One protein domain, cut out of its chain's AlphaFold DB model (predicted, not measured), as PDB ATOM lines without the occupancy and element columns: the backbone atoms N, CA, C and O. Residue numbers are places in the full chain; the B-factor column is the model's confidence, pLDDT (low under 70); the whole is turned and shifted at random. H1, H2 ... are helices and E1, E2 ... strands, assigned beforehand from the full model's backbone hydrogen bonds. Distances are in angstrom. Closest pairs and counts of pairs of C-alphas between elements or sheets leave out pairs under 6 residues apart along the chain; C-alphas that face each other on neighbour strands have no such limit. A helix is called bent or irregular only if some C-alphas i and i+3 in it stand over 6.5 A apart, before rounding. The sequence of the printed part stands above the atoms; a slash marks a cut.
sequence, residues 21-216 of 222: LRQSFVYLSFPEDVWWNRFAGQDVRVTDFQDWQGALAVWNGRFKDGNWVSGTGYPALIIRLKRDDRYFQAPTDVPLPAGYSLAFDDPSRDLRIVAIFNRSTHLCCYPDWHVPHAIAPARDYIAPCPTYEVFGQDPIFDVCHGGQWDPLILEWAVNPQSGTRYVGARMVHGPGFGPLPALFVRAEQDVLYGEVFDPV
ATOM      1  N   LEU A  21     -47.017 -16.144  10.550       93.44
ATOM      2  CA  LEU A  21     -45.965 -15.378  11.213       93.44
ATOM      3  C   LEU A  21     -44.608 -15.819  10.661       93.44
ATOM      4  O   LEU A  21     -44.263 -16.994  10.759       93.44
ATOM      5  N   ARG A  22     -43.826 -14.879  10.127       94.81
ATOM      6  CA  ARG A  22     -42.491 -15.155   9.581       94.81
ATOM      7  C   ARG A  22     -41.421 -14.539  10.470       94.81
ATOM      8  O   ARG A  22     -41.389 -13.326  10.651       94.81
ATOM      9  N   GLN A  23     -40.545 -15.384  11.010       94.62
ATOM     10  CA  GLN A  23     -39.414 -14.973  11.858       94.62
ATOM     11  C   GLN A  23     -38.156 -14.602  11.054       94.62
ATOM     12  O   GLN A  23     -37.187 -14.090  11.617       94.62
ATOM     13  N   SER A  24     -38.154 -14.863   9.746       97.56
ATOM     14  CA  SER A  24     -37.156 -14.334   8.822       97.56
ATOM     15  C   SER A  24     -37.340 -12.829   8.621       97.56
ATOM     16  O   SER A  24     -38.382 -12.252   8.947       97.56
ATOM     17  N   PHE A  25     -36.315 -12.182   8.075       98.44
ATOM     18  CA  PHE A  25     -36.476 -10.857   7.493       98.44
ATOM     19  C   PHE A  25     -37.124 -10.987   6.118       98.44
ATOM     20  O   PHE A  25     -36.684 -11.791   5.297       98.44
ATOM     21  N   VAL A  26     -38.138 -10.171   5.848       98.25
ATOM     22  CA  VAL A  26     -38.851 -10.157   4.567       98.25
ATOM     23  C   VAL A  26     -38.783  -8.763   3.964       98.25
ATOM     24  O   VAL A  26     -39.121  -7.794   4.642       98.25
ATOM     25  N   TYR A  27     -38.370  -8.653   2.702       97.62
ATOM     26  CA  TYR A  27     -38.256  -7.364   2.017       97.62
ATOM     27  C   TYR A  27     -39.591  -6.618   1.969       97.62
ATOM     28  O   TYR A  27     -40.631  -7.189   1.616       97.62
ATOM     29  N   LEU A  28     -39.537  -5.315   2.244       94.44
ATOM     30  CA  LEU A  28     -40.646  -4.390   2.035       94.44
ATOM     31  C   LEU A  28     -40.462  -3.641   0.713       94.44
ATOM     32  O   LEU A  28     -39.347  -3.287   0.337       94.44
ATOM     33  N   SER A  29     -41.565  -3.371   0.017       92.19
ATOM     34  CA  SER A  29     -41.560  -2.436  -1.108       92.19
ATOM     35  C   SER A  29     -41.359  -1.006  -0.615       92.19
ATOM     36  O   SER A  29     -41.880  -0.641   0.440       92.19
ATOM     37  N   PHE A  30     -40.706  -0.184  -1.424       91.62
ATOM     38  CA  PHE A  30     -40.516   1.238  -1.186       91.62
ATOM     39  C   PHE A  30     -41.047   2.052  -2.383       91.62
ATOM     40  O   PHE A  30     -40.991   1.544  -3.508       91.62
ATOM     41  N   PRO A  31     -41.612   3.260  -2.181       91.25
ATOM     42  CA  PRO A  31     -42.224   4.033  -3.268       91.25
ATOM     43  C   PRO A  31     -41.251   4.416  -4.392       91.25
ATOM     44  O   PRO A  31     -41.637   4.445  -5.561       91.25
ATOM     45  N   GLU A  32     -40.005   4.714  -4.043       89.69
ATOM     46  CA  GLU A  32     -38.934   5.079  -4.963       89.69
ATOM     47  C   GLU A  32     -38.305   3.848  -5.636       89.69
ATOM     48  O   GLU A  32     -38.412   2.722  -5.151       89.69
ATOM     49  N   ASP A  33     -37.614   4.063  -6.761       90.06
ATOM     50  CA  ASP A  33     -36.888   3.001  -7.466       90.06
ATOM     51  C   ASP A  33     -35.616   2.604  -6.704       90.06
ATOM     52  O   ASP A  33     -34.545   3.194  -6.858       90.06
ATOM     53  N   VAL A  34     -35.763   1.607  -5.837       94.12
ATOM     54  CA  VAL A  34     -34.686   1.025  -5.038       94.12
ATOM     55  C   VAL A  34     -34.423  -0.417  -5.455       94.12
ATOM     56  O   VAL A  34     -35.331  -1.169  -5.818       94.12
ATOM     57  N   TRP A  35     -33.161  -0.842  -5.365       95.94
ATOM     58  CA  TRP A  35     -32.703  -2.123  -5.918       95.94
ATOM     59  C   TRP A  35     -33.446  -3.349  -5.362       95.94
ATOM     60  O   TRP A  35     -33.554  -4.366  -6.055       95.94
ATOM     61  N   TRP A  36     -33.954  -3.265  -4.126       96.38
ATOM     62  CA  TRP A  36     -34.621  -4.375  -3.449       96.38
ATOM     63  C   TRP A  36     -36.113  -4.493  -3.770       96.38
ATOM     64  O   TRP A  36     -36.711  -5.511  -3.429       96.38
ATOM     65  N   ASN A  37     -36.727  -3.524  -4.464       95.75
ATOM     66  CA  ASN A  37     -38.163  -3.566  -4.771       95.75
ATOM     67  C   ASN A  37     -38.573  -4.838  -5.525       95.75
ATOM     68  O   ASN A  37     -39.653  -5.380  -5.300       95.75
ATOM     69  N   ARG A  38     -37.681  -5.375  -6.366       95.75
ATOM     70  CA  ARG A  38     -37.888  -6.646  -7.084       95.75
ATOM     71  C   ARG A  38     -38.000  -7.879  -6.173       95.75
ATOM     72  O   ARG A  38     -38.428  -8.930  -6.639       95.75
ATOM     73  N   PHE A  39     -37.597  -7.761  -4.909       96.81
ATOM     74  CA  PHE A  39     -37.626  -8.829  -3.912       96.81
ATOM     75  C   PHE A  39     -38.746  -8.659  -2.877       96.81
ATOM     76  O   PHE A  39     -38.848  -9.483  -1.975       96.81
ATOM     77  N   ALA A  40     -39.601  -7.635  -2.983       95.06
ATOM     78  CA  ALA A  40     -40.668  -7.385  -2.012       95.06
ATOM     79  C   ALA A  40     -41.523  -8.644  -1.737       95.06
ATOM     80  O   ALA A  40     -41.951  -9.338  -2.661       95.06
ATOM     81  N   GLY A  41     -41.747  -8.950  -0.453       94.56
ATOM     82  CA  GLY A  41     -42.455 -10.154   0.011       94.56
ATOM     83  C   GLY A  41     -41.599 -11.430   0.093       94.56
ATOM     84  O   GLY A  41     -42.028 -12.422   0.695       94.56
ATOM     85  N   GLN A  42     -40.381 -11.418  -0.454       96.75
ATOM     86  CA  GLN A  42     -39.433 -12.531  -0.379       96.75
ATOM     87  C   GLN A  42     -38.549 -12.426   0.866       96.75
ATOM     88  O   GLN A  42     -38.334 -11.339   1.405       96.75
ATOM     89  N   ASP A  43     -38.039 -13.574   1.316       98.00
ATOM     90  CA  ASP A  43     -37.032 -13.606   2.375       98.00
ATOM     91  C   ASP A  43     -35.771 -12.859   1.946       98.00
ATOM     92  O   ASP A  43     -35.295 -13.025   0.823       98.00
ATOM     93  N   VAL A  44     -35.211 -12.090   2.873       98.62
ATOM     94  CA  VAL A  44     -33.917 -11.438   2.700       98.62
ATOM     95  C   VAL A  44     -32.820 -12.493   2.723       98.62
ATOM     96  O   VAL A  44     -32.728 -13.265   3.686       98.62
ATOM     97  N   ARG A  45     -31.960 -12.512   1.696       98.44
ATOM     98  CA  ARG A  45     -30.819 -13.429   1.648       98.44
ATOM     99  C   ARG A  45     -29.490 -12.706   1.781       98.44
ATOM    100  O   ARG A  45     -29.290 -11.616   1.254       98.44
ATOM    101  N   VAL A  46     -28.536 -13.373   2.424       96.44
ATOM    102  CA  VAL A  46     -27.143 -12.919   2.575       96.44
ATOM    103  C   VAL A  46     -26.534 -12.512   1.228       96.44
ATOM    104  O   VAL A  46     -25.823 -11.515   1.128       96.44
ATOM    105  N   THR A  47     -26.820 -13.287   0.182       95.44
ATOM    106  CA  THR A  47     -26.229 -13.143  -1.155       95.44
ATOM    107  C   THR A  47     -26.816 -12.015  -1.995       95.44
ATOM    108  O   THR A  47     -26.272 -11.724  -3.058       95.44
ATOM    109  N   ASP A  48     -27.911 -11.394  -1.559       97.44
ATOM    110  CA  ASP A  48     -28.622 -10.400  -2.370       97.44
ATOM    111  C   ASP A  48     -27.899  -9.046  -2.402       97.44
ATOM    112  O   ASP A  48     -28.072  -8.269  -3.342       97.44
ATOM    113  N   PHE A  49     -27.070  -8.773  -1.392       97.38
ATOM    114  CA  PHE A  49     -26.440  -7.477  -1.157       97.38
ATOM    115  C   PHE A  49     -25.032  -7.405  -1.752       97.38
ATOM    116  O   PHE A  49     -24.212  -8.302  -1.555       97.38
ATOM    117  N   GLN A  50     -24.712  -6.281  -2.385       96.25
ATOM    118  CA  GLN A  50     -23.345  -5.827  -2.656       96.25
ATOM    119  C   GLN A  50     -22.800  -4.999  -1.484       96.25
ATOM    120  O   GLN A  50     -23.558  -4.601  -0.597       96.25
ATOM    121  N   ASP A  51     -21.488  -4.743  -1.468       96.00
ATOM    122  CA  ASP A  51     -20.868  -3.873  -0.459       96.00
ATOM    123  C   ASP A  51     -21.624  -2.537  -0.372       96.00
ATOM    124  O   ASP A  51     -21.907  -1.906  -1.393       96.00
ATOM    125  N   TRP A  52     -21.967  -2.133   0.855       97.12
ATOM    126  CA  TRP A  52     -22.706  -0.906   1.172       97.12
ATOM    127  C   TRP A  52     -24.131  -0.832   0.627       97.12
ATOM    128  O   TRP A  52     -24.738   0.241   0.635       97.12
ATOM    129  N   GLN A  53     -24.713  -1.947   0.190       97.38
ATOM    130  CA  GLN A  53     -26.149  -2.004  -0.045       97.38
ATOM    131  C   GLN A  53     -26.898  -2.233   1.261       97.38
ATOM    132  O   GLN A  53     -26.490  -3.023   2.112       97.38
ATOM    133  N   GLY A  54     -28.038  -1.563   1.375       97.62
ATOM    134  CA  GLY A  54     -29.019  -1.813   2.413       97.62
ATOM    135  C   GLY A  54     -30.417  -1.912   1.826       97.62
ATOM    136  O   GLY A  54     -30.630  -1.548   0.666       97.62
ATOM    137  N   ALA A  55     -31.342  -2.452   2.609       97.75
ATOM    138  CA  ALA A  55     -32.731  -2.619   2.215       97.75
ATOM    139  C   ALA A  55     -33.668  -2.604   3.419       97.75
ATOM    140  O   ALA A  55     -33.312  -3.047   4.516       97.75
ATOM    141  N   LEU A  56     -34.893  -2.145   3.167       97.00
ATOM    142  CA  LEU A  56     -35.977  -2.209   4.133       97.00
ATOM    143  C   LEU A  56     -36.590  -3.605   4.166       97.00
ATOM    144  O   LEU A  56     -36.880  -4.222   3.136       97.00
ATOM    145  N   ALA A  57     -36.830  -4.076   5.379       97.50
ATOM    146  CA  ALA A  57     -37.458  -5.349   5.652       97.50
ATOM    147  C   ALA A  57     -38.406  -5.241   6.850       97.50
ATOM    148  O   ALA A  57     -38.416  -4.259   7.592       97.50
ATOM    149  N   VAL A  58     -39.192  -6.288   7.056       97.12
ATOM    150  CA  VAL A  58     -39.909  -6.533   8.304       97.12
ATOM    151  C   VAL A  58     -39.423  -7.842   8.904       97.12
ATOM    152  O   VAL A  58     -39.262  -8.841   8.203       97.12
ATOM    153  N   TRP A  59     -39.187  -7.830  10.209       96.50
ATOM    154  CA  TRP A  59     -38.933  -9.019  11.011       96.50
ATOM    155  C   TRP A  59     -40.166  -9.374  11.835       96.50
ATOM    156  O   TRP A  59     -40.859  -8.482  12.323       96.50
ATOM    157  N   ASN A  60     -40.432 -10.666  12.030       95.06
ATOM    158  CA  ASN A  60     -41.548 -11.146  12.852       95.06
ATOM    159  C   ASN A  60     -42.918 -10.607  12.383       95.06
ATOM    160  O   ASN A  60     -43.819 -10.342  13.180       95.06
ATOM    161  N   GLY A  61     -43.050 -10.381  11.072       94.25
ATOM    162  CA  GLY A  61     -44.261  -9.871  10.434       94.25
ATOM    163  C   GLY A  61     -45.266 -10.983  10.144       94.25
ATOM    164  O   GLY A  61     -44.898 -12.145   9.964       94.25
ATOM    165  N   ARG A  62     -46.550 -10.626  10.065       95.19
ATOM    166  CA  ARG A  62     -47.615 -11.533   9.621       95.19
ATOM    167  C   ARG A  62     -47.874 -11.351   8.137       95.19
ATOM    168  O   ARG A  62     -47.910 -10.225   7.643       95.19
ATOM    169  N   PHE A  63     -48.099 -12.456   7.442       93.31
ATOM    170  CA  PHE A  63     -48.320 -12.487   6.004       93.31
ATOM    171  C   PHE A  63     -49.606 -13.227   5.677       93.31
ATOM    172  O   PHE A  63     -49.825 -14.347   6.126       93.31
ATOM    173  N   LYS A  64     -50.464 -12.613   4.870       92.06
ATOM    174  CA  LYS A  64     -51.697 -13.224   4.387       92.06
ATOM    175  C   LYS A  64     -51.681 -13.233   2.867       92.06
ATOM    176  O   LYS A  64     -51.477 -12.195   2.246       92.06
ATOM    177  N   ASP A  65     -51.879 -14.412   2.282       88.38
ATOM    178  CA  ASP A  65     -51.865 -14.610   0.829       88.38
ATOM    179  C   ASP A  65     -50.572 -14.062   0.183       88.38
ATOM    180  O   ASP A  65     -50.601 -13.412  -0.857       88.38
ATOM    181  N   GLY A  66     -49.432 -14.256   0.862       84.25
ATOM    182  CA  GLY A  66     -48.112 -13.762   0.445       84.25
ATOM    183  C   GLY A  66     -47.849 -12.273   0.705       84.25
ATOM    184  O   GLY A  66     -46.722 -11.821   0.534       84.25
ATOM    185  N   ASN A  67     -48.846 -11.510   1.162       89.19
ATOM    186  CA  ASN A  67     -48.723 -10.076   1.407       89.19
ATOM    187  C   ASN A  67     -48.511  -9.781   2.890       89.19
ATOM    188  O   ASN A  67     -49.189 -10.352   3.746       89.19
ATOM    189  N   TRP A  68     -47.605  -8.855   3.196       92.75
ATOM    190  CA  TRP A  68     -47.403  -8.384   4.562       92.75
ATOM    191  C   TRP A  68     -48.664  -7.691   5.092       92.75
ATOM    192  O   TRP A  68     -49.248  -6.823   4.441       92.75
ATOM    193  N   VAL A  69     -49.079  -8.065   6.298       93.44
ATOM    194  CA  VAL A  69     -50.144  -7.388   7.034       93.44
ATOM    195  C   VAL A  69     -49.534  -6.160   7.702       93.44
ATOM    196  O   VAL A  69     -48.825  -6.277   8.703       93.44
ATOM    197  N   SER A  70     -49.813  -4.984   7.137       89.62
ATOM    198  CA  SER A  70     -49.296  -3.703   7.633       89.62
ATOM    199  C   SER A  70     -49.515  -3.529   9.141       89.62
ATOM    200  O   SER A  70     -50.575  -3.868   9.673       89.62
ATOM    201  N   GLY A  71     -48.495  -3.012   9.825       87.50
ATOM    202  CA  GLY A  71     -48.491  -2.817  11.277       87.50
ATOM    203  C   GLY A  71     -48.143  -4.064  12.095       87.50
ATOM    204  O   GLY A  71     -48.209  -4.013  13.320       87.50
ATOM    205  N   THR A  72     -47.770  -5.178  11.456       92.19
ATOM    206  CA  THR A  72     -47.294  -6.382  12.157       92.19
ATOM    207  C   THR A  72     -45.783  -6.547  12.027       92.19
ATOM    208  O   THR A  72     -45.215  -6.275  10.971       92.19
ATOM    209  N   GLY A  73     -45.146  -7.051  13.082       92.75
ATOM    210  CA  GLY A  73     -43.696  -7.216  13.140       92.75
ATOM    211  C   GLY A  73     -42.948  -5.914  13.409       92.75
ATOM    212  O   GLY A  73     -43.530  -4.899  13.788       92.75
ATOM    213  N   TYR A  74     -41.637  -5.970  13.220       93.19
ATOM    214  CA  TYR A  74     -40.706  -4.893  13.510       93.19
ATOM    215  C   TYR A  74     -40.015  -4.451  12.220       93.19
ATOM    216  O   TYR A  74     -39.394  -5.285  11.553       93.19
ATOM    217  N   PRO A  75     -40.108  -3.166  11.843       95.06
ATOM    218  CA  PRO A  75     -39.394  -2.651  10.685       95.06
ATOM    219  C   PRO A  75     -37.883  -2.754  10.912       95.06
ATOM    220  O   PRO A  75     -37.367  -2.433  11.985       95.06
ATOM    221  N   ALA A  76     -37.173  -3.211   9.892       96.94
ATOM    222  CA  ALA A  76     -35.749  -3.479   9.934       96.94
ATOM    223  C   ALA A  76     -35.052  -2.862   8.721       96.94
ATOM    224  O   ALA A  76     -35.594  -2.819   7.619       96.94
ATOM    225  N   LEU A  77     -33.825  -2.417   8.942       98.12
ATOM    226  CA  LEU A  77     -32.893  -1.953   7.936       98.12
ATOM    227  C   LEU A  77     -31.722  -2.932   7.923       98.12
ATOM    228  O   LEU A  77     -30.970  -3.024   8.895       98.12
ATOM    229  N   ILE A  78     -31.609  -3.704   6.848       98.62
ATOM    230  CA  ILE A  78     -30.552  -4.704   6.673       98.62
ATOM    231  C   ILE A  78     -29.460  -4.079   5.827       98.62
ATOM    232  O   ILE A  78     -29.765  -3.570   4.752       98.62
ATOM    233  N   ILE A  79     -28.214  -4.101   6.297       98.69
ATOM    234  CA  ILE A  79     -27.104  -3.392   5.655       98.69
ATOM    235  C   ILE A  79     -25.911  -4.331   5.535       98.69
ATOM    236  O   ILE A  79     -25.439  -4.877   6.535       98.69
ATOM    237  N   ARG A  80     -25.390  -4.486   4.315       98.31
ATOM    238  CA  ARG A  80     -24.088  -5.108   4.083       98.31
ATOM    239  C   ARG A  80     -22.995  -4.059   4.256       98.31
ATOM    240  O   ARG A  80     -22.887  -3.121   3.468       98.31
ATOM    241  N   LEU A  81     -22.165  -4.248   5.271       97.88
ATOM    242  CA  LEU A  81     -21.008  -3.409   5.566       97.88
ATOM    243  C   LEU A  81     -19.747  -4.015   4.953       97.88
ATOM    244  O   LEU A  81     -19.689  -5.217   4.673       97.88
ATOM    245  N   LYS A  82     -18.695  -3.203   4.811       95.94
ATOM    246  CA  LYS A  82     -17.369  -3.756   4.530       95.94
ATOM    247  C   LYS A  82     -16.888  -4.577   5.728       95.94
ATOM    248  O   LYS A  82     -16.905  -4.103   6.865       95.94
ATOM    249  N   ARG A  83     -16.424  -5.802   5.474       96.00
ATOM    250  CA  ARG A  83     -15.868  -6.683   6.506       96.00
ATOM    251  C   ARG A  83     -14.429  -6.270   6.855       96.00
ATOM    252  O   ARG A  83     -13.463  -6.899   6.435       96.00
ATOM    253  N   ASP A  84     -14.293  -5.191   7.623       95.69
ATOM    254  CA  ASP A  84     -13.005  -4.669   8.090       95.69
ATOM    255  C   ASP A  84     -12.991  -4.501   9.616       95.69
ATOM    256  O   ASP A  84     -13.586  -3.578  10.177       95.69
ATOM    257  N   ASP A  85     -12.282  -5.405  10.292       95.25
ATOM    258  CA  ASP A  85     -12.221  -5.482  11.757       95.25
ATOM    259  C   ASP A  85     -11.430  -4.325  12.395       95.25
ATOM    260  O   ASP A  85     -11.440  -4.167  13.611       95.25
ATOM    261  N   ARG A  86     -10.763  -3.478  11.596       97.31
ATOM    262  CA  ARG A  86     -10.119  -2.248  12.095       97.31
ATOM    263  C   ARG A  86     -11.131  -1.156  12.429       97.31
ATOM    264  O   ARG A  86     -10.842  -0.297  13.259       97.31
ATOM    265  N   TYR A  87     -12.279  -1.168  11.756       97.38
ATOM    266  CA  TYR A  87     -13.294  -0.119  11.859       97.38
ATOM    267  C   TYR A  87     -14.599  -0.624  12.460       97.38
ATOM    268  O   TYR A  87     -15.304   0.156  13.096       97.38
ATOM    269  N   PHE A  88     -14.903  -1.914  12.302       98.38
ATOM    270  CA  PHE A  88     -16.063  -2.508  12.943       98.38
ATOM    271  C   PHE A  88     -15.814  -2.773  14.427       98.38
ATOM    272  O   PHE A  88     -14.837  -3.422  14.801       98.38
ATOM    273  N   GLN A  89     -16.723  -2.298  15.268       98.19
ATOM    274  CA  GLN A  89     -16.671  -2.462  16.714       98.19
ATOM    275  C   GLN A  89     -18.038  -2.920  17.206       98.19
ATOM    276  O   GLN A  89     -19.061  -2.366  16.815       98.19
ATOM    277  N   ALA A  90     -18.055  -3.918  18.082       97.69
ATOM    278  CA  ALA A  90     -19.267  -4.376  18.740       97.69
ATOM    279  C   ALA A  90     -18.937  -4.892  20.147       97.69
ATOM    280  O   ALA A  90     -17.845  -5.435  20.350       97.69
ATOM    281  N   PRO A  91     -19.849  -4.759  21.127       97.25
ATOM    282  CA  PRO A  91     -19.641  -5.341  22.441       97.25
ATOM    283  C   PRO A  91     -19.608  -6.870  22.348       97.25
ATOM    284  O   PRO A  91     -20.384  -7.478  21.609       97.25
ATOM    285  N   THR A  92     -18.717  -7.499  23.112       95.12
ATOM    286  CA  THR A  92     -18.543  -8.964  23.126       95.12
ATOM    287  C   THR A  92     -19.257  -9.641  24.295       95.12
ATOM    288  O   THR A  92     -19.340 -10.862  24.344       95.12
ATOM    289  N   ASP A  93     -19.754  -8.864  25.254       94.00
ATOM    290  CA  ASP A  93     -20.442  -9.308  26.471       94.00
ATOM    291  C   ASP A  93     -21.969  -9.387  26.292       94.00
ATOM    292  O   ASP A  93     -22.734  -9.286  27.253       94.00
ATOM    293  N   VAL A  94     -22.428  -9.552  25.051       92.94
ATOM    294  CA  VAL A  94     -23.852  -9.581  24.706       92.94
ATOM    295  C   VAL A  94     -24.392 -11.003  24.855       92.94
ATOM    296  O   VAL A  94     -23.873 -11.922  24.219       92.94
ATOM    297  N   PRO A  95     -25.443 -11.220  25.666       91.56
ATOM    298  CA  PRO A  95     -26.096 -12.519  25.775       91.56
ATOM    299  C   PRO A  95     -26.913 -12.806  24.506       91.56
ATOM    300  O   PRO A  95     -28.056 -12.371  24.369       91.56
ATOM    301  N   LEU A  96     -26.305 -13.526  23.567       92.31
ATOM    302  CA  LEU A  96     -26.902 -13.872  22.279       92.31
ATOM    303  C   LEU A  96     -27.533 -15.276  22.325       92.31
ATOM    304  O   LEU A  96     -26.911 -16.207  22.846       92.31
ATOM    305  N   PRO A  97     -28.738 -15.470  21.755       92.94
ATOM    306  CA  PRO A  97     -29.270 -16.802  21.491       92.94
ATOM    307  C   PRO A  97     -28.332 -17.614  20.588       92.94
ATOM    308  O   PRO A  97     -27.559 -17.061  19.803       92.94
ATOM    309  N   ALA A  98     -28.405 -18.943  20.671       92.75
ATOM    310  CA  ALA A  98     -27.534 -19.816  19.888       92.75
ATOM    311  C   ALA A  98     -27.647 -19.531  18.378       92.75
ATOM    312  O   ALA A  98     -28.743 -19.500  17.822       92.75
ATOM    313  N   GLY A  99     -26.499 -19.334  17.723       93.94
ATOM    314  CA  GLY A  99     -26.407 -19.056  16.285       93.94
ATOM    315  C   GLY A  99     -26.657 -17.599  15.886       93.94
ATOM    316  O   GLY A  99     -26.410 -17.256  14.734       93.94
ATOM    317  N   TYR A 100     -27.104 -16.747  16.809       97.19
ATOM    318  CA  TYR A 100     -27.323 -15.326  16.560       97.19
ATOM    319  C   TYR A 100     -26.091 -14.485  16.897       97.19
ATOM    320  O   TYR A 100     -25.276 -14.828  17.752       97.19
ATOM    321  N   SER A 101     -25.978 -13.351  16.214       97.25
ATOM    322  CA  SER A 101     -24.853 -12.421  16.306       97.25
ATOM    323  C   SER A 101     -25.324 -10.984  16.090       97.25
ATOM    324  O   SER A 101     -26.353 -10.759  15.462       97.25
ATOM    325  N   LEU A 102     -24.596  -9.994  16.614       97.19
ATOM    326  CA  LEU A 102     -24.889  -8.578  16.338       97.19
ATOM    327  C   LEU A 102     -24.624  -8.199  14.876       97.19
ATOM    328  O   LEU A 102     -25.299  -7.341  14.314       97.19
ATOM    329  N   ALA A 103     -23.630  -8.848  14.275       97.75
ATOM    330  CA  ALA A 103     -23.344  -8.788  12.858       97.75
ATOM    331  C   ALA A 103     -23.083 -10.207  12.363       97.75
ATOM    332  O   ALA A 103     -22.286 -10.936  12.956       97.75
ATOM    333  N   PHE A 104     -23.763 -10.591  11.290       97.88
ATOM    334  CA  PHE A 104     -23.510 -11.851  10.618       97.88
ATOM    335  C   PHE A 104     -22.276 -11.703   9.728       97.88
ATOM    336  O   PHE A 104     -22.305 -10.954   8.750       97.88
ATOM    337  N   ASP A 105     -21.215 -12.432  10.058       97.44
ATOM    338  CA  ASP A 105     -19.995 -12.502   9.261       97.44
ATOM    339  C   ASP A 105     -19.932 -13.804   8.468       97.44
ATOM    340  O   ASP A 105     -20.075 -14.891   9.027       97.44
ATOM    341  N   ASP A 106     -19.604 -13.696   7.182       95.88
ATOM    342  CA  ASP A 106     -19.166 -14.839   6.385       95.88
ATOM    343  C   ASP A 106     -17.783 -14.554   5.776       95.88
ATOM    344  O   ASP A 106     -17.672 -13.883   4.740       95.88
ATOM    345  N   PRO A 107     -16.709 -15.074   6.401       94.88
ATOM    346  CA  PRO A 107     -15.344 -14.895   5.915       94.88
ATOM    347  C   PRO A 107     -15.092 -15.495   4.528       94.88
ATOM    348  O   PRO A 107     -14.228 -15.005   3.808       94.88
ATOM    349  N   SER A 108     -15.825 -16.543   4.133       94.56
ATOM    350  CA  SER A 108     -15.632 -17.190   2.828       94.56
ATOM    351  C   SER A 108     -16.107 -16.316   1.668       94.56
ATOM    352  O   SER A 108     -15.622 -16.454   0.545       94.56
ATOM    353  N   ARG A 109     -17.032 -15.393   1.954       94.00
ATOM    354  CA  ARG A 109     -17.622 -14.460   0.990       94.00
ATOM    355  C   ARG A 109     -17.213 -12.999   1.221       94.00
ATOM    356  O   ARG A 109     -17.737 -12.127   0.535       94.00
ATOM    357  N   ASP A 110     -16.298 -12.748   2.164       95.06
ATOM    358  CA  ASP A 110     -15.862 -11.409   2.596       95.06
ATOM    359  C   ASP A 110     -17.040 -10.451   2.858       95.06
ATOM    360  O   ASP A 110     -17.095  -9.337   2.336       95.06
ATOM    361  N   LEU A 111     -18.033 -10.902   3.633       95.62
ATOM    362  CA  LEU A 111     -19.224 -10.103   3.929       95.62
ATOM    363  C   LEU A 111     -19.496  -9.992   5.424       95.62
ATOM    364  O   LEU A 111     -19.199 -10.902   6.202       95.62
ATOM    365  N   ARG A 112     -20.113  -8.862   5.775       98.25
ATOM    366  CA  ARG A 112     -20.665  -8.547   7.088       98.25
ATOM    367  C   ARG A 112     -22.045  -7.935   6.899       98.25
ATOM    368  O   ARG A 112     -22.186  -6.985   6.130       98.25
ATOM    369  N   ILE A 113     -23.046  -8.446   7.603       98.75
ATOM    370  CA  ILE A 113     -24.404  -7.893   7.601       98.75
ATOM    371  C   ILE A 113     -24.794  -7.497   9.016       98.75
ATOM    372  O   ILE A 113     -24.679  -8.298   9.940       98.75
ATOM    373  N   VAL A 114     -25.313  -6.283   9.164       98.62
ATOM    374  CA  VAL A 114     -26.021  -5.845  10.370       98.62
ATOM    375  C   VAL A 114     -27.503  -5.693  10.060       98.62
ATOM    376  O   VAL A 114     -27.885  -5.327   8.945       98.62
ATOM    377  N   ALA A 115     -28.342  -5.960  11.054       98.31
ATOM    378  CA  ALA A 115     -29.755  -5.627  11.010       98.31
ATOM    379  C   ALA A 115     -30.035  -4.588  12.088       98.31
ATOM    380  O   ALA A 115     -29.686  -4.773  13.251       98.31
ATOM    381  N   ILE A 116     -30.658  -3.489  11.697       97.69
ATOM    382  CA  ILE A 116     -30.946  -2.358  12.569       97.69
ATOM    383  C   ILE A 116     -32.454  -2.182  12.629       97.69
ATOM    384  O   ILE A 116     -33.141  -2.293  11.616       97.69
ATOM    385  N   PHE A 117     -32.997  -1.914  13.805       95.44
ATOM    386  CA  PHE A 117     -34.400  -1.570  13.920       95.44
ATOM    387  C   PHE A 117     -34.660  -0.198  13.327       95.44
ATOM    388  O   PHE A 117     -34.044   0.805  13.686       95.44
ATOM    389  N   ASN A 118     -35.600  -0.164  12.399       95.25
ATOM    390  CA  ASN A 118     -35.788   0.962  11.513       95.25
ATOM    391  C   ASN A 118     -36.762   1.988  12.102       95.25
ATOM    392  O   ASN A 118     -37.774   2.319  11.494       95.25
ATOM    393  N   ARG A 119     -36.475   2.472  13.317       94.69
ATOM    394  CA  ARG A 119     -37.184   3.599  13.941       94.69
ATOM    395  C   ARG A 119     -36.211   4.472  14.724       94.69
ATOM    396  O   ARG A 119     -35.626   4.031  15.708       94.69
ATOM    397  N   SER A 120     -36.079   5.724  14.305       95.50
ATOM    398  CA  SER A 120     -35.229   6.749  14.913       95.50
ATOM    399  C   SER A 120     -35.458   6.868  16.422       95.50
ATOM    400  O   SER A 120     -36.601   6.975  16.870       95.50
ATOM    401  N   THR A 121     -34.374   6.918  17.203       94.88
ATOM    402  CA  THR A 121     -34.402   7.152  18.662       94.88
ATOM    403  C   THR A 121     -34.719   8.605  19.035       94.88
ATOM    404  O   THR A 121     -34.562   9.001  20.186       94.88
ATOM    405  N   HIS A 122     -35.153   9.430  18.082       94.00
ATOM    406  CA  HIS A 122     -35.694  10.757  18.353       94.00
ATOM    407  C   HIS A 122     -37.224  10.728  18.416       94.00
ATOM    408  O   HIS A 122     -37.803  10.680  19.497       94.00
ATOM    409  N   LEU A 123     -37.874  10.739  17.250       93.25
ATOM    410  CA  LEU A 123     -39.332  10.802  17.101       93.25
ATOM    411  C   LEU A 123     -39.851   9.694  16.183       93.25
ATOM    412  O   LEU A 123     -40.871   9.849  15.514       93.25
ATOM    413  N   CYS A 124     -39.142   8.564  16.148       93.50
ATOM    414  CA  CYS A 124     -39.616   7.338  15.522       93.50
ATOM    415  C   CYS A 124     -39.929   7.437  14.026       93.50
ATOM    416  O   CYS A 124     -40.720   6.638  13.518       93.50
ATOM    417  N   CYS A 125     -39.299   8.370  13.313       94.31
ATOM    418  CA  CYS A 125     -39.228   8.314  11.858       94.31
ATOM    419  C   CYS A 125     -38.488   7.053  11.399       94.31
ATOM    420  O   CYS A 125     -37.773   6.431  12.185       94.31
ATOM    421  N   TYR A 126     -38.680   6.672  10.140       94.25
ATOM    422  CA  TYR A 126     -37.943   5.584   9.505       94.25
ATOM    423  C   TYR A 126     -36.638   6.171   8.959       94.25
ATOM    424  O   TYR A 126     -36.709   6.990   8.048       94.25
ATOM    425  N   PRO A 127     -35.473   5.876   9.564       95.19
ATOM    426  CA  PRO A 127     -34.205   6.313   9.009       95.19
ATOM    427  C   PRO A 127     -33.821   5.433   7.821       95.19
ATOM    428  O   PRO A 127     -34.118   4.246   7.804       95.19
ATOM    429  N   ASP A 128     -33.089   5.960   6.860       91.31
ATOM    430  CA  ASP A 128     -32.839   5.265   5.605       91.31
ATOM    431  C   ASP A 128     -31.344   4.980   5.404       91.31
ATOM    432  O   ASP A 128     -30.476   5.541   6.079       91.31
ATOM    433  N   TRP A 129     -31.036   4.086   4.462       95.12
ATOM    434  CA  TRP A 129     -29.672   3.794   4.021       95.12
ATOM    435  C   TRP A 129     -29.569   3.974   2.512       95.12
ATOM    436  O   TRP A 129     -30.132   3.184   1.752       95.12
ATOM    437  N   HIS A 130     -28.846   5.012   2.089       90.81
ATOM    438  CA  HIS A 130     -28.607   5.340   0.676       90.81
ATOM    439  C   HIS A 130     -29.885   5.427  -0.177       90.81
ATOM    440  O   HIS A 130     -29.857   5.194  -1.388       90.81
ATOM    441  N   VAL A 131     -31.008   5.778   0.451       85.44
ATOM    442  CA  VAL A 131     -32.224   6.148  -0.267       85.44
ATOM    443  C   VAL A 131     -32.040   7.570  -0.807       85.44
ATOM    444  O   VAL A 131     -31.510   8.433  -0.105       85.44
ATOM    445  N   PRO A 132     -32.426   7.848  -2.063       81.31
ATOM    446  CA  PRO A 132     -32.355   9.200  -2.596       81.31
ATOM    447  C   PRO A 132     -33.260  10.165  -1.820       81.31
ATOM    448  O   PRO A 132     -34.469   9.964  -1.729       81.31
ATOM    449  N   HIS A 133     -32.686  11.264  -1.333       80.25
ATOM    450  CA  HIS A 133     -33.425  12.352  -0.695       80.25
ATOM    451  C   HIS A 133     -33.043  13.700  -1.306       80.25
ATOM    452  O   HIS A 133     -31.950  13.878  -1.840       80.25
ATOM    453  N   ALA A 134     -33.934  14.688  -1.184       79.62
ATOM    454  CA  ALA A 134     -33.647  16.063  -1.599       79.62
ATOM    455  C   ALA A 134     -32.642  16.777  -0.674       79.62
ATOM    456  O   ALA A 134     -32.093  17.814  -1.041       79.62
ATOM    457  N   ILE A 135     -32.428  16.242   0.531       85.12
ATOM    458  CA  ILE A 135     -31.581  16.818   1.575       85.12
ATOM    459  C   ILE A 135     -30.397  15.879   1.799       85.12
ATOM    460  O   ILE A 135     -30.590  14.696   2.066       85.12
ATOM    461  N   ALA A 136     -29.184  16.421   1.697       87.38
ATOM    462  CA  ALA A 136     -27.964  15.683   2.003       87.38
ATOM    463  C   ALA A 136     -27.719  15.634   3.527       87.38
ATOM    464  O   ALA A 136     -27.967  16.641   4.202       87.38
ATOM    465  N   PRO A 137     -27.191  14.523   4.072       91.88
ATOM    466  CA  PRO A 137     -26.812  14.442   5.479       91.88
ATOM    467  C   PRO A 137     -25.709  15.442   5.843       91.88
ATOM    468  O   PRO A 137     -24.780  15.692   5.068       91.88
ATOM    469  N   ALA A 138     -25.805  16.013   7.043       92.94
ATOM    470  CA  ALA A 138     -24.777  16.893   7.587       92.94
ATOM    471  C   ALA A 138     -23.529  16.089   8.009       92.94
ATOM    472  O   ALA A 138     -23.624  14.890   8.272       92.94
ATOM    473  N   ARG A 139     -22.353  16.727   8.049       95.06
ATOM    474  CA  ARG A 139     -21.051  16.061   8.299       95.06
ATOM    475  C   ARG A 139     -20.327  16.562   9.546       95.06
ATOM    476  O   ARG A 139     -19.158  16.255   9.756       95.06
ATOM    477  N   ASP A 140     -20.997  17.361  10.359       95.12
ATOM    478  CA  ASP A 140     -20.543  17.880  11.647       95.12
ATOM    479  C   ASP A 140     -20.752  16.845  12.762       95.12
ATOM    480  O   ASP A 140     -21.473  17.061  13.733       95.12
ATOM    481  N   TYR A 141     -20.118  15.683  12.597       97.62
ATOM    482  CA  TYR A 141     -20.276  14.547  13.501       97.62
ATOM    483  C   TYR A 141     -19.816  14.852  14.934       97.62
ATOM    484  O   TYR A 141     -18.773  15.465  15.162       97.62
ATOM    485  N   ILE A 142     -20.583  14.368  15.914       96.62
ATOM    486  CA  ILE A 142     -20.305  14.516  17.355       96.62
ATOM    487  C   ILE A 142     -19.499  13.343  17.935       96.62
ATOM    488  O   ILE A 142     -19.107  13.368  19.101       96.62
ATOM    489  N   ALA A 143     -19.278  12.302  17.136       96.56
ATOM    490  CA  ALA A 143     -18.530  11.104  17.487       96.56
ATOM    491  C   ALA A 143     -17.888  10.506  16.218       96.56
ATOM    492  O   ALA A 143     -18.321  10.857  15.120       96.56
ATOM    493  N   PRO A 144     -16.890   9.604  16.339       96.81
ATOM    494  CA  PRO A 144     -16.270   8.967  15.177       96.81
ATOM    495  C   PRO A 144     -17.302   8.314  14.255       96.81
ATOM    496  O   PRO A 144     -18.154   7.559  14.732       96.81
ATOM    497  N   CYS A 145     -17.179   8.575  12.954       97.81
ATOM    498  CA  CYS A 145     -18.080   8.075  11.919       97.81
ATOM    499  C   CYS A 145     -17.269   7.432  10.780       97.81
ATOM    500  O   CYS A 145     -17.191   7.987   9.679       97.81
ATOM    501  N   PRO A 146     -16.621   6.271  11.010       98.19
ATOM    502  CA  PRO A 146     -15.791   5.621   9.998       98.19
ATOM    503  C   PRO A 146     -16.551   5.294   8.708       98.19
ATOM    504  O   PRO A 146     -15.929   5.254   7.644       98.19
ATOM    505  N   THR A 147     -17.875   5.104   8.766       98.00
ATOM    506  CA  THR A 147     -18.704   4.870   7.574       98.00
ATOM    507  C   THR A 147     -18.509   5.992   6.550       98.00
ATOM    508  O   THR A 147     -18.282   5.715   5.371       98.00
ATOM    509  N   TYR A 148     -18.456   7.245   7.007       97.56
ATOM    510  CA  TYR A 148     -18.138   8.379   6.147       97.56
ATOM    511  C   TYR A 148     -16.639   8.686   6.090       97.56
ATOM    512  O   TYR A 148     -16.065   8.776   5.008       97.56
ATOM    513  N   GLU A 149     -15.984   8.830   7.243       97.75
ATOM    514  CA  GLU A 149     -14.607   9.336   7.356       97.75
ATOM    515  C   GLU A 149     -13.571   8.443   6.656       97.75
ATOM    516  O   GLU A 149     -12.534   8.933   6.210       97.75
ATOM    517  N   VAL A 150     -13.847   7.140   6.554       97.94
ATOM    518  CA  VAL A 150     -12.947   6.150   5.946       97.94
ATOM    519  C   VAL A 150     -13.501   5.636   4.624       97.94
ATOM    520  O   VAL A 150     -12.753   5.513   3.654       97.94
ATOM    521  N   PHE A 151     -14.797   5.319   4.576       97.75
ATOM    522  CA  PHE A 151     -15.404   4.642   3.425       97.75
ATOM    523  C   PHE A 151     -16.212   5.564   2.504       97.75
ATOM    524  O   PHE A 151     -16.676   5.117   1.450       97.75
ATOM    525  N   GLY A 152     -16.367   6.841   2.866       96.31
ATOM    526  CA  GLY A 152     -17.090   7.832   2.070       96.31
ATOM    527  C   GLY A 152     -18.568   7.499   1.856       96.31
ATOM    528  O   GLY A 152     -19.154   7.998   0.901       96.31
ATOM    529  N   GLN A 153     -19.147   6.631   2.690       96.75
ATOM    530  CA  GLN A 153     -20.565   6.286   2.664       96.75
ATOM    531  C   GLN A 153     -21.337   7.156   3.653       96.75
ATOM    532  O   GLN A 153     -20.809   7.572   4.685       96.75
ATOM    533  N   ASP A 154     -22.601   7.418   3.350       95.81
ATOM    534  CA  ASP A 154     -23.494   8.060   4.302       95.81
ATOM    535  C   ASP A 154     -23.805   7.102   5.462       95.81
ATOM    536  O   ASP A 154     -24.098   5.932   5.212       95.81
ATOM    537  N   PRO A 155     -23.753   7.545   6.734       97.56
ATOM    538  CA  PRO A 155     -24.303   6.750   7.828       97.56
ATOM    539  C   PRO A 155     -25.829   6.633   7.678       97.56
ATOM    540  O   PRO A 155     -26.450   7.308   6.856       97.56
ATOM    541  N   ILE A 156     -26.456   5.794   8.506       98.25
ATOM    542  CA  ILE A 156     -27.921   5.690   8.555       98.25
ATOM    543  C   ILE A 156     -28.496   7.077   8.850       98.25
ATOM    544  O   ILE A 156     -28.050   7.710   9.806       98.25
ATOM    545  N   PHE A 157     -29.477   7.534   8.069       97.00
ATOM    546  CA  PHE A 157     -29.945   8.921   8.098       97.00
ATOM    547  C   PHE A 157     -31.454   9.029   8.333       97.00
ATOM    548  O   PHE A 157     -32.253   8.522   7.558       97.00
ATOM    549  N   ASP A 158     -31.856   9.739   9.385       95.75
ATOM    550  CA  ASP A 158     -33.239  10.162   9.608       95.75
ATOM    551  C   ASP A 158     -33.480  11.529   8.957       95.75
ATOM    552  O   ASP A 158     -33.145  12.574   9.527       95.75
ATOM    553  N   VAL A 159     -34.113  11.524   7.783       93.50
ATOM    554  CA  VAL A 159     -34.431  12.745   7.028       93.50
ATOM    555  C   VAL A 159     -35.380  13.691   7.772       93.50
ATOM    556  O   VAL A 159     -35.384  14.889   7.491       93.50
ATOM    557  N   CYS A 160     -36.161  13.206   8.745       94.12
ATOM    558  CA  CYS A 160     -37.124  14.048   9.452       94.12
ATOM    559  C   CYS A 160     -36.447  15.140  10.288       94.12
ATOM    560  O   CYS A 160     -36.927  16.270  10.341       94.12
ATOM    561  N   HIS A 161     -35.358  14.792  10.981       94.88
ATOM    562  CA  HIS A 161     -34.720  15.682  11.960       94.88
ATOM    563  C   HIS A 161     -33.188  15.663  11.902       94.88
ATOM    564  O   HIS A 161     -32.532  16.255  12.757       94.88
ATOM    565  N   GLY A 162     -32.610  14.984  10.912       95.25
ATOM    566  CA  GLY A 162     -31.170  14.948  10.685       95.25
ATOM    567  C   GLY A 162     -30.388  14.046  11.640       95.25
ATOM    568  O   GLY A 162     -29.173  14.217  11.767       95.25
ATOM    569  N   GLY A 163     -31.061  13.120  12.331       97.19
ATOM    570  CA  GLY A 163     -30.402  12.097  13.146       97.19
ATOM    571  C   GLY A 163     -29.543  11.187  12.271       97.19
ATOM    572  O   GLY A 163     -29.960  10.833  11.167       97.19
ATOM    573  N   GLN A 164     -28.339  10.835  12.728       98.19
ATOM    574  CA  GLN A 164     -27.461   9.915  12.002       98.19
ATOM    575  C   GLN A 164     -26.815   8.887  12.922       98.19
ATOM    576  O   GLN A 164     -26.387   9.226  14.030       98.19
ATOM    577  N   TRP A 165     -26.687   7.652  12.428       98.62
ATOM    578  CA  TRP A 165     -26.094   6.540  13.169       98.62
ATOM    579  C   TRP A 165     -25.091   5.755  12.323       98.62
ATOM    580  O   TRP A 165     -25.400   5.339  11.207       98.62
ATOM    581  N   ASP A 166     -23.896   5.534  12.862       98.50
ATOM    582  CA  ASP A 166     -22.838   4.786  12.189       98.50
ATOM    583  C   ASP A 166     -22.989   3.276  12.459       98.50
ATOM    584  O   ASP A 166     -22.845   2.840  13.607       98.50
ATOM    585  N   PRO A 167     -23.275   2.454  11.432       98.44
ATOM    586  CA  PRO A 167     -23.496   1.020  11.606       98.44
ATOM    587  C   PRO A 167     -22.214   0.200  11.801       98.44
ATOM    588  O   PRO A 167     -22.311  -0.981  12.136       98.44
ATOM    589  N   LEU A 168     -21.020   0.773  11.598       98.62
ATOM    590  CA  LEU A 168     -19.764   0.077  11.888       98.62
ATOM    591  C   LEU A 168     -19.465   0.035  13.384       98.62
ATOM    592  O   LEU A 168     -18.698  -0.819  13.820       98.62
ATOM    593  N   ILE A 169     -20.049   0.934  14.178       98.62
ATOM    594  CA  ILE A 169     -19.810   0.983  15.615       98.62
ATOM    595  C   ILE A 169     -21.106   0.663  16.345       98.62
ATOM    596  O   ILE A 169     -21.998   1.500  16.457       98.62
ATOM    597  N   LEU A 170     -21.188  -0.553  16.870       98.50
ATOM    598  CA  LEU A 170     -22.254  -0.980  17.759       98.50
ATOM    599  C   LEU A 170     -21.836  -0.743  19.213       98.50
ATOM    600  O   LEU A 170     -20.710  -1.051  19.607       98.50
ATOM    601  N   GLU A 171     -22.742  -0.220  20.032       97.75
ATOM    602  CA  GLU A 171     -22.468   0.074  21.437       97.75
ATOM    603  C   GLU A 171     -23.675  -0.169  22.341       97.75
ATOM    604  O   GLU A 171     -24.826  -0.178  21.901       97.75
ATOM    605  N   TRP A 172     -23.395  -0.396  23.625       96.50
ATOM    606  CA  TRP A 172     -24.423  -0.526  24.649       96.50
ATOM    607  C   TRP A 172     -25.093   0.813  24.940       96.50
ATOM    608  O   TRP A 172     -24.437   1.843  25.068       96.50
ATOM    609  N   ALA A 173     -26.393   0.751  25.189       94.06
ATOM    610  CA  ALA A 173     -27.181   1.842  25.727       94.06
ATOM    611  C   ALA A 173     -28.303   1.314  26.629       94.06
ATOM    612  O   ALA A 173     -28.457   0.108  26.849       94.06
ATOM    613  N   VAL A 174     -29.069   2.245  27.191       91.81
ATOM    614  CA  VAL A 174     -30.227   1.977  28.045       91.81
ATOM    615  C   VAL A 174     -31.415   2.718  27.453       91.81
ATOM    616  O   VAL A 174     -31.315   3.912  27.175       91.81
ATOM    617  N   ASN A 175     -32.528   2.020  27.224       89.19
ATOM    618  CA  ASN A 175     -33.761   2.666  26.793       89.19
ATOM    619  C   ASN A 175     -34.234   3.568  27.951       89.19
ATOM    620  O   ASN A 175     -34.482   3.053  29.044       89.19
ATOM    621  N   PRO A 176     -34.364   4.892  27.752       88.94
ATOM    622  CA  PRO A 176     -34.672   5.819  28.841       88.94
ATOM    623  C   PRO A 176     -36.095   5.657  29.394       88.94
ATOM    624  O   PRO A 176     -36.362   6.103  30.505       88.94
ATOM    625  N   GLN A 177     -37.005   5.029  28.645       87.00
ATOM    626  CA  GLN A 177     -38.387   4.796  29.062       87.00
ATOM    627  C   GLN A 177     -38.538   3.492  29.853       87.00
ATOM    628  O   GLN A 177     -39.243   3.469  30.859       87.00
ATOM    629  N   SER A 178     -37.885   2.408  29.416       87.56
ATOM    630  CA  SER A 178     -38.027   1.087  30.051       87.56
ATOM    631  C   SER A 178     -36.894   0.726  31.016       87.56
ATOM    632  O   SER A 178     -37.045  -0.191  31.818       87.56
ATOM    633  N   GLY A 179     -35.741   1.395  30.930       89.56
ATOM    634  CA  GLY A 179     -34.518   1.014  31.642       89.56
ATOM    635  C   GLY A 179     -33.823  -0.234  31.076       89.56
ATOM    636  O   GLY A 179     -32.804  -0.668  31.616       89.56
ATOM    637  N   THR A 180     -34.341  -0.818  29.993       89.25
ATOM    638  CA  THR A 180     -33.788  -2.031  29.375       89.25
ATOM    639  C   THR A 180     -32.479  -1.711  28.656       89.25
ATOM    640  O   THR A 180     -32.408  -0.762  27.871       89.25
ATOM    641  N   ARG A 181     -31.435  -2.516  28.891       91.12
ATOM    642  CA  ARG A 181     -30.182  -2.433  28.127       91.12
ATOM    643  C   ARG A 181     -30.378  -2.977  26.716       91.12
ATOM    644  O   ARG A 181     -31.023  -4.004  26.533       91.12
ATOM    645  N   TYR A 182     -29.763  -2.326  25.738       93.00
ATOM    646  CA  TYR A 182     -29.760  -2.764  24.345       93.00
ATOM    647  C   TYR A 182     -28.431  -2.404  23.674       93.00
ATOM    648  O   TYR A 182     -27.678  -1.579  24.191       93.00
ATOM    649  N   VAL A 183     -28.144  -3.024  22.530       95.81
ATOM    650  CA  VAL A 183     -27.023  -2.646  21.660       95.81
ATOM    651  C   VAL A 183     -27.579  -1.981  20.409       95.81
ATOM    652  O   VAL A 183     -28.617  -2.410  19.910       95.81
ATOM    653  N   GLY A 184     -26.906  -0.957  19.893       96.62
ATOM    654  CA  GLY A 184     -27.297  -0.293  18.652       96.62
ATOM    655  C   GLY A 184     -26.140   0.385  17.933       96.62
ATOM    656  O   GLY A 184     -25.058   0.521  18.496       96.62
ATOM    657  N   ALA A 185     -26.389   0.819  16.700       98.44
ATOM    658  CA  ALA A 185     -25.478   1.631  15.899       98.44
ATOM    659  C   ALA A 185     -25.288   3.010  16.540       98.44
ATOM    660  O   ALA A 185     -26.268   3.689  16.848       98.44
ATOM    661  N   ARG A 186     -24.038   3.421  16.754       98.44
ATOM    662  CA  ARG A 186     -23.668   4.654  17.459       98.44
ATOM    663  C   ARG A 186     -24.315   5.870  16.818       98.44
ATOM    664  O   ARG A 186     -24.200   6.072  15.615       98.44
ATOM    665  N   MET A 187     -24.906   6.733  17.635       98.19
ATOM    666  CA  MET A 187     -25.369   8.040  17.174       98.19
ATOM    667  C   MET A 187     -24.169   8.954  16.905       98.19
ATOM    668  O   MET A 187     -23.335   9.161  17.785       98.19
ATOM    669  N   VAL A 188     -24.087   9.502  15.694       98.31
ATOM    670  CA  VAL A 188     -22.971  10.355  15.251       98.31
ATOM    671  C   VAL A 188     -23.399  11.773  14.897       98.31
ATOM    672  O   VAL A 188     -22.540  12.641  14.796       98.31
ATOM    673  N   HIS A 189     -24.696  12.046  14.741       97.69
ATOM    674  CA  HIS A 189     -25.216  13.396  14.516       97.69
ATOM    675  C   HIS A 189     -26.696  13.502  14.908       97.69
ATOM    676  O   HIS A 189     -27.421  12.505  14.917       97.69
ATOM    677  N   GLY A 190     -27.149  14.735  15.135       93.44
ATOM    678  CA  GLY A 190     -28.560  15.080  15.230       93.44
ATOM    679  C   GLY A 190     -29.202  14.691  16.562       93.44
ATOM    680  O   GLY A 190     -28.515  14.310  17.513       93.44
ATOM    681  N   PRO A 191     -30.527  14.855  16.665       94.12
ATOM    682  CA  PRO A 191     -31.252  14.538  17.878       94.12
ATOM    683  C   PRO A 191     -31.513  13.029  17.985       94.12
ATOM    684  O   PRO A 191     -31.706  12.336  16.989       94.12
ATOM    685  N   GLY A 192     -31.572  12.536  19.217       90.12
ATOM    686  CA  GLY A 192     -31.848  11.145  19.562       90.12
ATOM    687  C   GLY A 192     -31.421  10.882  21.003       90.12
ATOM    688  O   GLY A 192     -30.570  11.594  21.538       90.12
ATOM    689  N   PHE A 193     -32.017   9.892  21.664       91.62
ATOM    690  CA  PHE A 193     -31.605   9.536  23.029       91.62
ATOM    691  C   PHE A 193     -30.437   8.537  23.075       91.62
ATOM    692  O   PHE A 193     -30.016   8.147  24.163       91.62
ATOM    693  N   GLY A 194     -29.924   8.091  21.923       94.12
ATOM    694  CA  GLY A 194     -28.823   7.136  21.872       94.12
ATOM    695  C   GLY A 194     -28.734   6.334  20.571       94.12
ATOM    696  O   GLY A 194     -29.341   6.718  19.561       94.12
ATOM    697  N   PRO A 195     -27.969   5.226  20.601       96.50
ATOM    698  CA  PRO A 195     -27.746   4.340  19.465       96.50
ATOM    699  C   PRO A 195     -29.035   3.831  18.823       96.50
ATOM    700  O   PRO A 195     -30.014   3.567  19.517       96.50
ATOM    701  N   LEU A 196     -29.026   3.626  17.507       96.31
ATOM    702  CA  LEU A 196     -30.151   3.036  16.793       96.31
ATOM    703  C   LEU A 196     -30.133   1.516  17.007       96.31
ATOM    704  O   LEU A 196     -29.160   0.872  16.611       96.31
ATOM    705  N   PRO A 197     -31.144   0.923  17.656       95.12
ATOM    706  CA  PRO A 197     -31.032  -0.441  18.159       95.12
ATOM    707  C   PRO A 197     -30.750  -1.492  17.080       95.12
ATOM    708  O   PRO A 197     -31.350  -1.480  16.007       95.12
ATOM    709  N   ALA A 198     -29.863  -2.433  17.386       96.00
ATOM    710  CA  ALA A 198     -29.538  -3.559  16.527       96.00
ATOM    711  C   ALA A 198     -30.496  -4.731  16.780       96.00
ATOM    712  O   ALA A 198     -30.925  -4.992  17.905       96.00
ATOM    713  N   LEU A 199     -30.793  -5.460  15.714       96.19
ATOM    714  CA  LEU A 199     -31.440  -6.762  15.745       96.19
ATOM    715  C   LEU A 199     -30.348  -7.822  15.654       96.19
ATOM    716  O   LEU A 199     -29.382  -7.669  14.905       96.19
ATOM    717  N   PHE A 200     -30.497  -8.906  16.398       96.81
ATOM    718  CA  PHE A 200     -29.595 -10.035  16.266       96.81
ATOM    719  C   PHE A 200     -29.890 -10.762  14.963       96.81
ATOM    720  O   PHE A 200     -31.046 -10.952  14.593       96.81
ATOM    721  N   VAL A 201     -28.838 -11.197  14.283       97.88
ATOM    722  CA  VAL A 201     -28.915 -11.831  12.973       97.88
ATOM    723  C   VAL A 201     -28.315 -13.224  13.040       97.88
ATOM    724  O   VAL A 201     -27.240 -13.430  13.610       97.88
ATOM    725  N   ARG A 202     -28.996 -14.171  12.399       97.81
ATOM    726  CA  ARG A 202     -28.400 -15.426  11.936       97.81
ATOM    727  C   ARG A 202     -28.776 -15.676  10.484       97.81
ATOM    728  O   ARG A 202     -29.764 -15.127   9.997       97.81
ATOM    729  N   ALA A 203     -28.040 -16.565   9.829       97.75
ATOM    730  CA  ALA A 203     -28.392 -17.070   8.509       97.75
ATOM    731  C   ALA A 203     -28.581 -18.591   8.535       97.75
ATOM    732  O   ALA A 203     -27.794 -19.307   9.150       97.75
ATOM    733  N   GLU A 204     -29.592 -19.091   7.828       97.19
ATOM    734  CA  GLU A 204     -29.767 -20.513   7.515       97.19
ATOM    735  C   GLU A 204     -30.033 -20.649   6.019       97.19
ATOM    736  O   GLU A 204     -30.969 -20.048   5.501       97.19
ATOM    737  N   GLN A 205     -29.199 -21.421   5.312       95.69
ATOM    738  CA  GLN A 205     -29.304 -21.581   3.850       95.69
ATOM    739  C   GLN A 205     -29.413 -20.226   3.117       95.69
ATOM    740  O   GLN A 205     -30.231 -20.043   2.214       95.69
ATOM    741  N   ASP A 206     -28.589 -19.272   3.556       96.75
ATOM    742  CA  ASP A 206     -28.553 -17.863   3.151       96.75
ATOM    743  C   ASP A 206     -29.770 -17.007   3.497       96.75
ATOM    744  O   ASP A 206     -29.684 -15.798   3.320       96.75
ATOM    745  N   VAL A 207     -30.856 -17.553   4.043       98.50
ATOM    746  CA  VAL A 207     -31.983 -16.749   4.536       98.50
ATOM    747  C   VAL A 207     -31.624 -16.120   5.877       98.50
ATOM    748  O   VAL A 207     -31.150 -16.813   6.780       98.50
ATOM    749  N   LEU A 208     -31.858 -14.814   6.014       98.56
ATOM    750  CA  LEU A 208     -31.612 -14.079   7.250       98.56
ATOM    751  C   LEU A 208     -32.804 -14.155   8.209       98.56
ATOM    752  O   LEU A 208     -33.955 -13.919   7.833       98.56
ATOM    753  N   TYR A 209     -32.497 -14.398   9.479       98.38
ATOM    754  CA  TYR A 209     -33.450 -14.429  10.585       98.38
ATOM    755  C   TYR A 209     -33.064 -13.409  11.647       98.38
ATOM    756  O   TYR A 209     -31.876 -13.209  11.916       98.38
ATOM    757  N   GLY A 210     -34.082 -12.788  12.240       96.31
ATOM    758  CA  GLY A 210     -33.932 -11.786  13.291       96.31
ATOM    759  C   GLY A 210     -34.226 -12.346  14.678       96.31
ATOM    760  O   GLY A 210     -34.926 -13.353  14.806       96.31
ATOM    761  N   GLU A 211     -33.690 -11.689  15.701       94.06
ATOM    762  CA  GLU A 211     -34.061 -11.854  17.108       94.06
ATOM    763  C   GLU A 211     -33.716 -10.577  17.891       94.06
ATOM    764  O   GLU A 211     -32.962  -9.729  17.406       94.06
ATOM    765  N   VAL A 212     -34.235 -10.429  19.109       89.06
ATOM    766  CA  VAL A 212     -33.833  -9.358  20.033       89.06
ATOM    767  C   VAL A 212     -33.538  -9.864  21.432       89.06
ATOM    768  O   VAL A 212     -33.907 -10.970  21.807       89.06
ATOM    769  N   PHE A 213     -32.899  -9.014  22.237       77.19
ATOM    770  CA  PHE A 213     -32.736  -9.269  23.665       77.19
ATOM    771  C   PHE A 213     -34.077  -9.276  24.416       77.19
ATOM    772  O   PHE A 213     -34.390 -10.226  25.126       77.19
ATOM    773  N   ASP A 214     -34.863  -8.209  24.263       81.44
ATOM    774  CA  ASP A 214     -36.147  -8.029  24.944       81.44
ATOM    775  C   ASP A 214     -37.046  -7.118  24.096       81.44
ATOM    776  O   ASP A 214     -36.734  -5.938  23.952       81.44
ATOM    777  N   PRO A 215     -38.174  -7.589  23.546       77.50
ATOM    778  CA  PRO A 215     -39.027  -6.756  22.705       77.50
ATOM    779  C   PRO A 215     -39.604  -5.528  23.433       77.50
ATOM    780  O   PRO A 215     -40.090  -4.608  22.777       77.50
ATOM    781  N   VAL A 216     -39.533  -5.451  24.768       78.81
ATOM    782  CA  VAL A 216     -39.920  -4.247  25.520       78.81
ATOM    783  C   VAL A 216     -39.076  -3.040  25.128       78.81
ATOM    784  O   VAL A 216     -39.588  -1.925  25.188       78.81
TER     785      VAL A 216
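AT A GLANCE: This is residues 21 to 216 of the 222 residues of an uncharacterized protein of Euryarchaeota archaeon (UniProt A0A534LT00). Strands E1, E2, E3, E5, E9 and E10 ring a small, nearly closed barrel, with edge strands E1 and E10 side by side at the seam. From E9 the sheet runs on outside the ring into a smaller, sharply bent part, E8, E7 and E6, while short E4 sits beside E5; three long stretches with no named element, residues 28 to 53, 82 to 102 and 118 to 145, loop outward from the strands. The printed part has 196 residues, with the named elements E1, E2, E3, E4, E5, H1, E6, E7, E8, E9 and E10 in chain order; its one branched sheet is antiparallel. The class is mostly strand, though named elements hold just 79 residues. The whole is compact and rounded, with a radius of gyration of the C-alphas of 15.5 A and spans of 46 by 40 by 39 A.

HOW THE PARTS SIT: The sheet is strongly twisted. E5, residues 111 to 117, has E3, residues 74 to 81, on one side, and E4, residues 103 to 106, and E9, residues 196 to 204, on the other side. N 79 and O 114 are 2.9 A apart, N 104 and O 113 2.8 A, and N 117 and O 197 2.8 A, each within hydrogen-bond range. E4 and E5 form a hairpin. E1, residues 21 to 27, E2, residues 54 to 64, and E3 form a meander, each strand the antiparallel neighbour of the one before; N 26 and O 58 are 2.9 A apart, N 57 and O 76 2.9 A. E6, residues 156 to 158, E7, residues 163 to 174, E8, residues 181 to 189, E9 and E10, residues 207 to 211, form another; N 158 and O 163 are 2.8 A apart, N 173 and O 182 2.8 A, N 185 and O 196 2.8 A, and N 200 and O 211 2.8 A. The closest C-alphas of E1 and E10 are those of Ser 24 and Tyr 209, 4.1 A apart. E2 and E9 are apart. H1, residues 146 to 149, only grazes the sheet, with residues 146 to 148; it is too short for any O i to N i+4 pair, and its one O i to N i+3 pair is not within range.

IN THESE COORDINATES: E1 begins at C-alpha 21 (-45.965, -15.378, 11.213). E2 spans 25.5 A and bends by 80 degrees at residue 60; E7 spans 18.0 A and bends by 117 degrees at residue 168; E8 spans 21.5 A and bends by 64 degrees at residue 184. E3 spans 21.3 A, E5 20.1 A and E9 25.3 A. E10 ends at C-alpha 211 (-34.061, -11.854, 17.108).

THE WHOLE: The C-alphas farthest apart, those of Asp 65 and Asp 140, are 46.4 A apart. The links E1 to E2, E3 to E4 and E5 to H1 are long. The printed part has no cut, and no printed residue has a pLDDT under 70.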